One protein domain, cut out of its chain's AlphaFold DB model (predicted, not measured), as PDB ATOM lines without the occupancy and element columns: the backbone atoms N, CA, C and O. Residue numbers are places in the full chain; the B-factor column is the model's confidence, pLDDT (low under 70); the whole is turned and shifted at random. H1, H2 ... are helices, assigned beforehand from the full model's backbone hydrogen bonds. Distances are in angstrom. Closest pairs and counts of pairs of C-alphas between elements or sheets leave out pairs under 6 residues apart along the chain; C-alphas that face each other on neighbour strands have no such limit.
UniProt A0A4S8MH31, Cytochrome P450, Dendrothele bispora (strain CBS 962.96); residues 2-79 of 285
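This is residues 2 to 79 of the 285 residues of the protein "Cytochrome P450" of Dendrothele bispora (strain CBS 962.96) (UniProt A0A4S8MH31). One long helix, H4, makes the length of a thin, rod-like model, with short helices gathered at its two ends: H2 and H3 near its beginning, H5 and H6 near its end. H1 slants past H4 at a steep tilt of 46 degrees, near it without clearly touching it, and residues 47 to 52 of H4 stand free. The printed part has 78 residues with six named helices, H1 to H6 in chain order, and no named strand; its class is all helix. It is only just extended, close to loose, with a radius of gyration of the C-alphas of 17.6 A and spans of 48 by 23 by 21 A.

H4, residues 34 to 60, is 39.1 A long, from C-alpha 34 at (186.438, 163.008, 155.267) to C-alpha 60 at (181.509, 138.968, 124.853). Before it come H1, residues 2 to 12, 15.1 A long from C-alpha 2 at (174.035, 146.938, 149.789), H2, residues 18 to 21, and H3, residues 23 to 27. After it come H5, residues 66 to 72, 9.9 A long, and H6, residues 74 to 77.

H4 touches H5 with residues 54 to 58 alone, closest at the C-alphas of Lys 58 and Val 71, 6.1 A, at a steep tilt of 62 degrees, the same way. H1 and H4 are close but not clearly touching, the C-alphas of Met 4 and Phe 46 being closest at 7.8 A, with a steep tilt of 46 degrees, opposite ways. H2 and H3 only just touch, only at the corner, with 3 pairs of C-alphas within 8 A; Val 19 and Leu 25 have the closest C-alphas, 5.3 A. H4 and H6 are apart. Every O i to N i+4 pair is within hydrogen-bond range in H1 and H5, 22 of 23 in H4 and 0 of 1 in H3, where 2 of 2 O i to N i+3 pairs are; H2 and H6 are too short for an O i to N i+4 pair.

The two C-alphas farthest apart are those of Ile 24 and Ser 63, 49.6 A. The printed part has no cut and no long link. Its mean pLDDT is 87.7, with residues 61 to 62 under 70.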
ATOM      1  N   ASP A   2     174.140 146.629 148.356       73.75
ATOM      2  CA  ASP A   2     174.035 146.938 149.789       73.75
ATOM      3  C   ASP A   2     175.007 148.011 150.314       73.75
ATOM      4  O   ASP A   2     174.549 149.090 150.664       73.75
ATOM      5  N   ASP A   3     176.334 147.805 150.286       81.94
ATOM      6  CA  ASP A   3     177.296 148.837 150.748       81.94
ATOM      7  C   ASP A   3     177.173 150.176 149.987       81.94
ATOM      8  O   ASP A   3     177.192 151.247 150.587       81.94
ATOM      9  N   MET A   4     176.976 150.139 148.664       83.25
ATOM     10  CA  MET A   4     176.727 151.343 147.862       83.25
ATOM     11  C   MET A   4     175.408 152.006 148.249       83.25
ATOM     12  O   MET A   4     175.352 153.224 148.404       83.25
ATOM     13  N   MET A   5     174.347 151.213 148.404       82.31
ATOM     14  CA  MET A   5     173.026 151.742 148.736       82.31
ATOM     15  C   MET A   5     173.016 152.369 150.131       82.31
ATOM     16  O   MET A   5     172.504 153.472 150.284       82.31
ATOM     17  N   ALA A   6     173.677 151.760 151.117       83.94
ATOM     18  CA  ALA A   6     173.832 152.324 152.457       83.94
ATOM     19  C   ALA A   6     174.573 153.675 152.444       83.94
ATOM     20  O   ALA A   6     174.164 154.627 153.117       83.94
ATOM     21  N   ARG A   7     175.638 153.788 151.636       85.31
ATOM     22  CA  ARG A   7     176.377 155.045 151.429       85.31
ATOM     23  C   ARG A   7     175.494 156.120 150.792       85.31
ATOM     24  O   ARG A   7     175.464 157.243 151.288       85.31
ATOM     25  N   ILE A   8     174.743 155.770 149.746       82.31
ATOM     26  CA  ILE A   8     173.818 156.689 149.064       82.31
ATOM     27  C   ILE A   8     172.709 157.148 150.015       82.31
ATOM     28  O   ILE A   8     172.453 158.343 150.107       82.31
ATOM     29  N   ILE A   9     172.083 156.229 150.755       82.44
ATOM     30  CA  ILE A   9     171.027 156.551 151.724       82.44
ATOM     31  C   ILE A   9     171.551 157.532 152.775       82.44
ATOM     32  O   ILE A   9     170.896 158.533 153.053       82.44
ATOM     33  N   THR A  10     172.752 157.296 153.308       83.88
ATOM     34  CA  THR A  10     173.377 158.200 154.287       83.88
ATOM     35  C   THR A  10     173.587 159.601 153.713       83.88
ATOM     36  O   THR A  10     173.335 160.575 154.409       83.88
ATOM     37  N   ALA A  11     174.005 159.711 152.451       82.69
ATOM     38  CA  ALA A  11     174.231 160.997 151.787       82.69
ATOM     39  C   ALA A  11     172.937 161.730 151.381       82.69
ATOM     40  O   ALA A  11     172.961 162.932 151.137       82.69
ATOM     41  N   VAL A  12     171.822 161.007 151.252       80.75
ATOM     42  CA  VAL A  12     170.511 161.557 150.867       80.75
ATOM     43  C   VAL A  12     169.712 162.035 152.083       80.75
ATOM     44  O   VAL A  12     168.891 162.947 151.964       80.75
ATOM     45  N   LEU A  13     169.920 161.416 153.247       81.06
ATOM     46  CA  LEU A  13     169.218 161.777 154.472       81.06
ATOM     47  C   LEU A  13     169.805 163.054 155.094       81.06
ATOM     48  O   LEU A  13     171.020 163.123 155.281       81.06
ATOM     49  N   PRO A  14     168.958 164.028 155.490       79.94
ATOM     50  CA  PRO A  14     169.423 165.236 156.156       79.94
ATOM     51  C   PRO A  14     170.306 164.932 157.365       79.94
ATOM     52  O   PRO A  14     169.907 164.196 158.272       79.94
ATOM     53  N   GLY A  15     171.480 165.557 157.406       82.62
ATOM     54  CA  GLY A  15     172.400 165.442 158.535       82.62
ATOM     55  C   GLY A  15     173.322 164.224 158.473       82.62
ATOM     56  O   GLY A  15     174.006 163.950 159.463       82.62
ATOM     57  N   GLY A  16     173.395 163.527 157.335       82.81
ATOM     58  CA  GLY A  16     174.399 162.487 157.093       82.81
ATOM     59  C   GLY A  16     175.830 163.026 157.183       82.81
ATOM     60  O   GLY A  16     176.740 162.351 157.678       82.81
ATOM     61  N   HIS A  17     176.033 164.283 156.781       85.69
ATOM     62  CA  HIS A  17     177.311 164.975 156.862       85.69
ATOM     63  C   HIS A  17     177.176 166.408 157.394       85.69
ATOM     64  O   HIS A  17     176.300 167.173 157.005       85.69
ATOM     65  N   LEU A  18     178.134 166.832 158.230       85.75
ATOM     66  CA  LEU A  18     178.161 168.193 158.791       85.75
ATOM     67  C   LEU A  18     178.222 169.297 157.725       85.75
ATOM     68  O   LEU A  18     177.784 170.413 157.989       85.75
ATOM     69  N   VAL A  19     178.761 169.000 156.537       87.06
ATOM     70  CA  VAL A  19     178.833 169.954 155.417       87.06
ATOM     71  C   VAL A  19     177.449 170.391 154.931       87.06
ATOM     72  O   VAL A  19     177.310 171.503 154.437       87.06
ATOM     73  N   GLU A  20     176.420 169.566 155.133       84.31
ATOM     74  CA  GLU A  20     175.035 169.903 154.786       84.31
ATOM     75  C   GLU A  20     174.481 171.008 155.694       84.31
ATOM     76  O   GLU A  20     173.795 171.912 155.228       84.31
ATOM     77  N   ALA A  21     174.814 170.964 156.989       84.50
ATOM     78  CA  ALA A  21     174.414 171.988 157.954       84.50
ATOM     79  C   ALA A  21     175.317 173.230 157.892       84.50
ATOM     80  O   ALA A  21     174.872 174.349 158.147       84.50
ATOM     81  N   PHE A  22     176.593 173.037 157.553       88.81
ATOM     82  CA  PHE A  22     177.602 174.089 157.510       88.81
ATOM     83  C   PHE A  22     178.322 174.087 156.154       88.81
ATOM     84  O   PHE A  22     179.437 173.563 156.059       88.81
ATOM     85  N   PRO A  23     177.754 174.735 155.116       85.00
ATOM     86  CA  PRO A  23     178.340 174.765 153.771       85.00
ATOM     87  C   PRO A  23     179.769 175.318 153.721       85.00
ATOM     88  O   PRO A  23     180.546 174.966 152.838       85.00
ATOM     89  N   ILE A  24     180.164 176.136 154.706       90.00
ATOM     90  CA  ILE A  24     181.541 176.634 154.839       90.00
ATOM     91  C   ILE A  24     182.580 175.504 154.956       90.00
ATOM     92  O   ILE A  24     183.743 175.690 154.597       90.00
ATOM     93  N   LEU A  25     182.173 174.318 155.417       91.00
ATOM     94  CA  LEU A  25     183.046 173.150 155.498       91.00
ATOM     95  C   LEU A  25     183.462 172.631 154.116       91.00
ATOM     96  O   LEU A  25     184.485 171.954 154.016       91.00
ATOM     97  N   ASP A  26     182.739 172.971 153.046       88.06
ATOM     98  CA  ASP A  26     183.078 172.521 151.693       88.06
ATOM     99  C   ASP A  26     184.382 173.150 151.168       88.06
ATOM    100  O   ASP A  26     185.075 172.551 150.343       88.06
ATOM    101  N   PHE A  27     184.804 174.290 151.730       91.06
ATOM    102  CA  PHE A  27     186.083 174.941 151.413       91.06
ATOM    103  C   PHE A  27     187.304 174.272 152.061       91.06
ATOM    104  O   PHE A  27     188.443 174.629 151.751       91.06
ATOM    105  N   LEU A  28     187.107 173.311 152.969       93.25
ATOM    106  CA  LEU A  28     188.214 172.628 153.634       93.25
ATOM    107  C   LEU A  28     189.003 171.736 152.660       93.25
ATOM    108  O   LEU A  28     188.410 171.083 151.808       93.25
ATOM    109  N   PRO A  29     190.333 171.602 152.783       92.81
ATOM    110  CA  PRO A  29     191.083 170.690 151.925       92.81
ATOM    111  C   PRO A  29     190.642 169.232 152.134       92.81
ATOM    112  O   PRO A  29     190.256 168.832 153.235       92.81
ATOM    113  N   ASP A  30     190.765 168.404 151.093       90.50
ATOM    114  CA  ASP A  30     190.360 166.987 151.125       90.50
ATOM    115  C   ASP A  30     190.945 166.219 152.318       90.50
ATOM    116  O   ASP A  30     190.282 165.354 152.879       90.50
ATOM    117  N   VAL A  31     192.156 166.561 152.766       90.44
ATOM    118  CA  VAL A  31     192.834 165.918 153.907       90.44
ATOM    119  C   VAL A  31     191.988 165.939 155.188       90.44
ATOM    120  O   VAL A  31     192.032 164.985 155.962       90.44
ATOM    121  N   VAL A  32     191.154 166.962 155.389       91.62
ATOM    122  CA  VAL A  32     190.256 167.059 156.555       91.62
ATOM    123  C   VAL A  32     188.781 166.840 156.192       91.62
ATOM    124  O   VAL A  32     188.002 166.427 157.048       91.62
ATOM    125  N   ALA A  33     188.404 167.002 154.920       92.19
ATOM    126  CA  ALA A  33     187.056 166.734 154.421       92.19
ATOM    127  C   ALA A  33     186.812 165.227 154.197       92.19
ATOM    128  O   ALA A  33     186.806 164.736 153.065       92.19
ATOM    129  N   LYS A  34     186.627 164.473 155.291       89.69
ATOM    130  CA  LYS A  34     186.438 163.008 155.267       89.69
ATOM    131  C   LYS A  34     185.330 162.568 154.303       89.69
ATOM    132  O   LYS A  34     185.582 161.686 153.490       89.69
ATOM    133  N   TRP A  35     184.167 163.221 154.340       88.50
ATOM    134  CA  TRP A  35     183.018 162.915 153.473       88.50
ATOM    135  C   TRP A  35     183.382 162.977 151.983       88.50
ATOM    136  O   TRP A  35     183.049 162.078 151.219       88.50
ATOM    137  N   ARG A  36     184.145 163.997 151.573       90.56
ATOM    138  CA  ARG A  36     184.563 164.178 150.181       90.56
ATOM    139  C   ARG A  36     185.619 163.162 149.761       90.56
ATOM    140  O   ARG A  36     185.588 162.707 148.620       90.56
ATOM    141  N   ARG A  37     186.544 162.785 150.652       91.94
ATOM    142  CA  ARG A  37     187.501 161.705 150.352       91.94
ATOM    143  C   ARG A  37     186.795 160.376 150.151       91.94
ATOM    144  O   ARG A  37     187.071 159.714 149.158       91.94
ATOM    145  N   GLU A  38     185.890 160.028 151.062       90.75
ATOM    146  CA  GLU A  38     185.114 158.789 150.980       90.75
ATOM    147  C   GLU A  38     184.258 158.772 149.715       90.75
ATOM    148  O   GLU A  38     184.354 157.825 148.949       90.75
ATOM    149  N   ALA A  39     183.552 159.862 149.395       90.50
ATOM    150  CA  ALA A  39     182.784 159.967 148.156       90.50
ATOM    151  C   ALA A  39     183.653 159.798 146.892       90.50
ATOM    152  O   ALA A  39     183.243 159.143 145.935       90.50
ATOM    153  N   LYS A  40     184.876 160.352 146.875       93.06
ATOM    154  CA  LYS A  40     185.827 160.172 145.760       93.06
ATOM    155  C   LYS A  40     186.333 158.733 145.655       93.06
ATOM    156  O   LYS A  40     186.529 158.238 144.545       93.06
ATOM    157  N   GLU A  41     186.587 158.078 146.780       93.25
ATOM    158  CA  GLU A  41     186.996 156.674 146.826       93.25
ATOM    159  C   GLU A  41     185.861 155.754 146.367       93.25
ATOM    160  O   GLU A  41     186.067 154.916 145.488       93.25
ATOM    161  N   ASP A  42     184.653 155.985 146.876       92.25
ATOM    162  CA  ASP A  42     183.428 155.300 146.484       92.25
ATOM    163  C   ASP A  42     183.158 155.458 144.991       92.25
ATOM    164  O   ASP A  42     182.950 154.461 144.301       92.25
ATOM    165  N   PHE A  43     183.267 156.676 144.455       92.81
ATOM    166  CA  PHE A  43     183.115 156.918 143.024       92.81
ATOM    167  C   PHE A  43     184.089 156.071 142.197       92.81
ATOM    168  O   PHE A  43     183.664 155.402 141.257       92.81
ATOM    169  N   ARG A  44     185.379 156.029 142.561       94.88
ATOM    170  CA  ARG A  44     186.376 155.201 141.854       94.88
ATOM    171  C   ARG A  44     186.048 153.714 141.957       94.88
ATOM    172  O   ARG A  44     186.110 153.000 140.959       94.88
ATOM    173  N   ARG A  45     185.694 153.252 143.157       94.06
ATOM    174  CA  ARG A  45     185.394 151.850 143.457       94.06
ATOM    175  C   ARG A  45     184.163 151.359 142.696       94.06
ATOM    176  O   ARG A  45     184.215 150.296 142.076       94.06
ATOM    177  N   PHE A  46     183.074 152.124 142.716       92.88
ATOM    178  CA  PHE A  46     181.839 151.771 142.018       92.88
ATOM    179  C   PHE A  46     181.980 151.910 140.507       92.88
ATOM    180  O   PHE A  46     181.565 150.995 139.800       92.88
ATOM    181  N   THR A  47     182.665 152.950 140.019       95.38
ATOM    182  CA  THR A  47     182.992 153.089 138.589       95.38
ATOM    183  C   THR A  47     183.735 151.860 138.080       95.38
ATOM    184  O   THR A  47     183.257 151.203 137.161       95.38
ATOM    185  N   ALA A  48     184.838 151.473 138.732       95.25
ATOM    186  CA  ALA A  48     185.629 150.319 138.309       95.25
ATOM    187  C   ALA A  48     184.796 149.026 138.273       95.25
ATOM    188  O   ALA A  48     184.948 148.200 137.371       95.25
ATOM    189  N   LYS A  49     183.884 148.849 139.237       93.75
ATOM    190  CA  LYS A  49     182.985 147.692 139.285       93.75
ATOM    191  C   LYS A  49     181.949 147.716 138.159       93.75
ATOM    192  O   LYS A  49     181.714 146.682 137.534       93.75
ATOM    193  N   PHE A  50     181.315 148.858 137.911       94.62
ATOM    194  CA  PHE A  50     180.310 148.996 136.861       94.62
ATOM    195  C   PHE A  50     180.919 148.849 135.475       94.62
ATOM    196  O   PHE A  50     180.393 148.081 134.672       94.62
ATOM    197  N   GLU A  51     182.063 149.479 135.222       95.38
ATOM    198  CA  GLU A  51     182.812 149.312 133.979       95.38
ATOM    199  C   GLU A  51     183.219 147.856 133.772       95.38
ATOM    200  O   GLU A  51     183.005 147.304 132.697       95.38
ATOM    201  N   GLN A  52     183.722 147.176 134.809       94.44
ATOM    202  CA  GLN A  52     184.060 145.756 134.706       94.44
ATOM    203  C   GLN A  52     182.855 144.909 134.266       94.44
ATOM    204  O   GLN A  52     183.005 144.019 133.428       94.44
ATOM    205  N   LEU A  53     181.668 145.143 134.836       92.00
ATOM    206  CA  LEU A  53     180.450 144.415 134.468       92.00
ATOM    207  C   LEU A  53     179.981 144.771 133.054       92.00
ATOM    208  O   LEU A  53     179.629 143.877 132.287       92.00
ATOM    209  N   TYR A  54     180.017 146.052 132.701       93.06
ATOM    210  CA  TYR A  54     179.625 146.544 131.388       93.06
ATOM    211  C   TYR A  54     180.543 146.007 130.279       93.06
ATOM    212  O   TYR A  54     180.064 145.420 129.309       93.06
ATOM    213  N   PHE A  55     181.865 146.069 130.464       93.62
ATOM    214  CA  PHE A  55     182.838 145.561 129.497       93.62
ATOM    215  C   PHE A  55     182.768 144.047 129.303       93.62
ATOM    216  O   PHE A  55     183.051 143.562 128.210       93.62
ATOM    217  N   ARG A  56     182.341 143.271 130.311       91.81
ATOM    218  CA  ARG A  56     182.070 141.835 130.111       91.81
ATOM    219  C   ARG A  56     180.976 141.602 129.074       91.81
ATOM    220  O   ARG A  56     181.078 140.632 128.329       91.81
ATOM    221  N   ILE A  57     179.960 142.460 129.033       91.00
ATOM    222  CA  ILE A  57     178.874 142.386 128.052       91.00
ATOM    223  C   ILE A  57     179.342 142.938 126.706       91.00
ATOM    224  O   ILE A  57     179.191 142.244 125.703       91.00
ATOM    225  N   LYS A  58     179.989 144.113 126.700       88.81
ATOM    226  CA  LYS A  58     180.522 144.758 125.487       88.81
ATOM    227  C   LYS A  58     181.497 143.851 124.727       88.81
ATOM    228  O   LYS A  58     181.407 143.735 123.513       88.81
ATOM    229  N   ASN A  59     182.384 143.147 125.435       89.50
ATOM    230  CA  ASN A  59     183.417 142.318 124.805       89.50
ATOM    231  C   ASN A  59     182.927 140.923 124.388       89.50
ATOM    232  O   ASN A  59     183.438 140.369 123.419       89.50
ATOM    233  N   ASN A  60     181.970 140.337 125.115       84.44
ATOM    234  CA  ASN A  60     181.509 138.968 124.853       84.44
ATOM    235  C   ASN A  60     180.188 138.902 124.071       84.44
ATOM    236  O   ASN A  60     179.702 137.795 123.858       84.44
ATOM    237  N   HIS A  61     179.612 140.047 123.678       69.44
ATOM    238  CA  HIS A  61     178.298 140.159 123.025       69.44
ATOM    239  C   HIS A  61     177.257 139.239 123.678       69.44
ATOM    240  O   HIS A  61     176.766 138.278 123.083       69.44
ATOM    241  N   ALA A  62     176.977 139.497 124.958       65.81
ATOM    242  CA  ALA A  62     175.990 138.715 125.689       65.81
ATOM    243  C   ALA A  62     174.568 138.923 125.138       65.81
ATOM    244  O   ALA A  62     174.270 139.896 124.447       65.81
ATOM    245  N   SER A  63     173.677 137.998 125.493       70.44
ATOM    246  CA  SER A  63     172.252 138.000 125.165       70.44
ATOM    247  C   SER A  63     171.495 139.257 125.641       70.44
ATOM    248  O   SER A  63     171.982 140.037 126.461       70.44
ATOM    249  N   SER A  64     170.269 139.420 125.116       81.69
ATOM    250  CA  SER A  64     169.337 140.535 125.370       81.69
ATOM    251  C   SER A  64     169.334 141.010 126.831       81.69
ATOM    252  O   SER A  64     168.856 140.317 127.731       81.69
ATOM    253  N   SER A  65     169.892 142.199 127.060       89.62
ATOM    254  CA  SER A  65     169.979 142.878 128.355       89.62
ATOM    255  C   SER A  65     170.057 144.390 128.144       89.62
ATOM    256  O   SER A  65     170.346 144.848 127.038       89.62
ATOM    257  N   LEU A  66     169.850 145.176 129.207       89.38
ATOM    258  CA  LEU A  66     170.040 146.629 129.152       89.38
ATOM    259  C   LEU A  66     171.459 146.992 128.685       89.38
ATOM    260  O   LEU A  66     171.612 147.816 127.794       89.38
ATOM    261  N   CYS A  67     172.491 146.349 129.241       91.00
ATOM    262  CA  CYS A  67     173.876 146.609 128.847       91.00
ATOM    263  C   CYS A  67     174.133 146.263 127.375       91.00
ATOM    264  O   CYS A  67     174.820 147.017 126.701       91.00
ATOM    265  N   ALA A  68     173.569 145.161 126.868       90.62
ATOM    266  CA  ALA A  68     173.676 144.815 125.449       90.62
ATOM    267  C   ALA A  68     172.991 145.873 124.570       90.62
ATOM    268  O   ALA A  68     173.581 146.341 123.606       90.62
ATOM    269  N   ASN A  69     171.799 146.340 124.960       90.25
ATOM    270  CA  ASN A  69     171.097 147.394 124.232       90.25
ATOM    271  C   ASN A  69     171.872 148.725 124.212       90.25
ATOM    272  O   ASN A  69     171.912 149.375 123.170       90.25
ATOM    273  N   LEU A  70     172.517 149.098 125.324       91.38
ATOM    274  CA  LEU A  70     173.382 150.281 125.403       91.38
ATOM    275  C   LEU A  70     174.589 150.175 124.462       91.38
ATOM    276  O   LEU A  70     174.922 151.152 123.798       91.38
ATOM    277  N   VAL A  71     175.202 148.990 124.366       89.88
ATOM    278  CA  VAL A  71     176.312 148.717 123.438       89.88
ATOM    279  C   VAL A  71     175.838 148.783 121.983       89.88
ATOM    280  O   VAL A  71     176.441 149.478 121.171       89.88
ATOM    281  N   ASP A  72     174.727 148.119 121.657       89.06
ATOM    282  CA  ASP A  72     174.190 148.063 120.291       89.06
ATOM    283  C   ASP A  72     173.746 149.444 119.772       89.06
ATOM    284  O   ASP A  72     173.707 149.677 118.564       89.06
ATOM    285  N   ASN A  73     173.413 150.368 120.681       87.50
ATOM    286  CA  ASN A  73     172.901 151.706 120.373       87.50
ATOM    287  C   ASN A  73     173.837 152.831 120.851       87.50
ATOM    288  O   ASN A  73     173.389 153.966 121.036       87.50
ATOM    289  N   GLU A  74     175.134 152.551 121.018       83.19
ATOM    290  CA  GLU A  74     176.136 153.502 121.533       83.19
ATOM    291  C   GLU A  74     176.106 154.844 120.771       83.19
ATOM    292  O   GLU A  74     176.074 155.920 121.371       83.19
ATOM    293  N   THR A  75     175.999 154.793 119.437       81.31
ATOM    294  CA  THR A  75     175.959 155.988 118.572       81.31
ATOM    295  C   THR A  75     174.663 156.788 118.679       81.31
ATOM    296  O   THR A  75     174.684 158.000 118.473       81.31
ATOM    297  N   HIS A  76     173.540 156.142 118.997       86.94
ATOM    298  CA  HIS A  76     172.254 156.816 119.160       86.94
ATOM    299  C   HIS A  76     172.195 157.590 120.478       86.94
ATOM    300  O   HIS A  76     171.673 158.702 120.521       86.94
ATOM    301  N   HIS A  77     172.741 157.007 121.546       85.31
ATOM    302  CA  HIS A  77     172.719 157.615 122.871       85.31
ATOM    303  C   HIS A  77     173.828 158.649 123.085       85.31
ATOM    304  O   HIS A  77     173.652 159.550 123.901       85.31
ATOM    305  N   GLY A  78     174.957 158.533 122.374       89.25
ATOM    306  CA  GLY A  78     176.087 159.454 122.516       89.25
ATOM    307  C   GLY A  78     176.727 159.424 123.909       89.25
ATOM    308  O   GLY A  78     177.347 160.405 124.310       89.25
ATOM    309  N   MET A  79     176.547 158.324 124.645       91.50
ATOM    310  CA  MET A  79     177.102 158.121 125.982       91.50
ATOM    311  C   MET A  79     178.467 157.445 125.893       91.50
ATOM    312  O   MET A  79     178.670 156.523 125.107       91.50
TER     313      MET A  79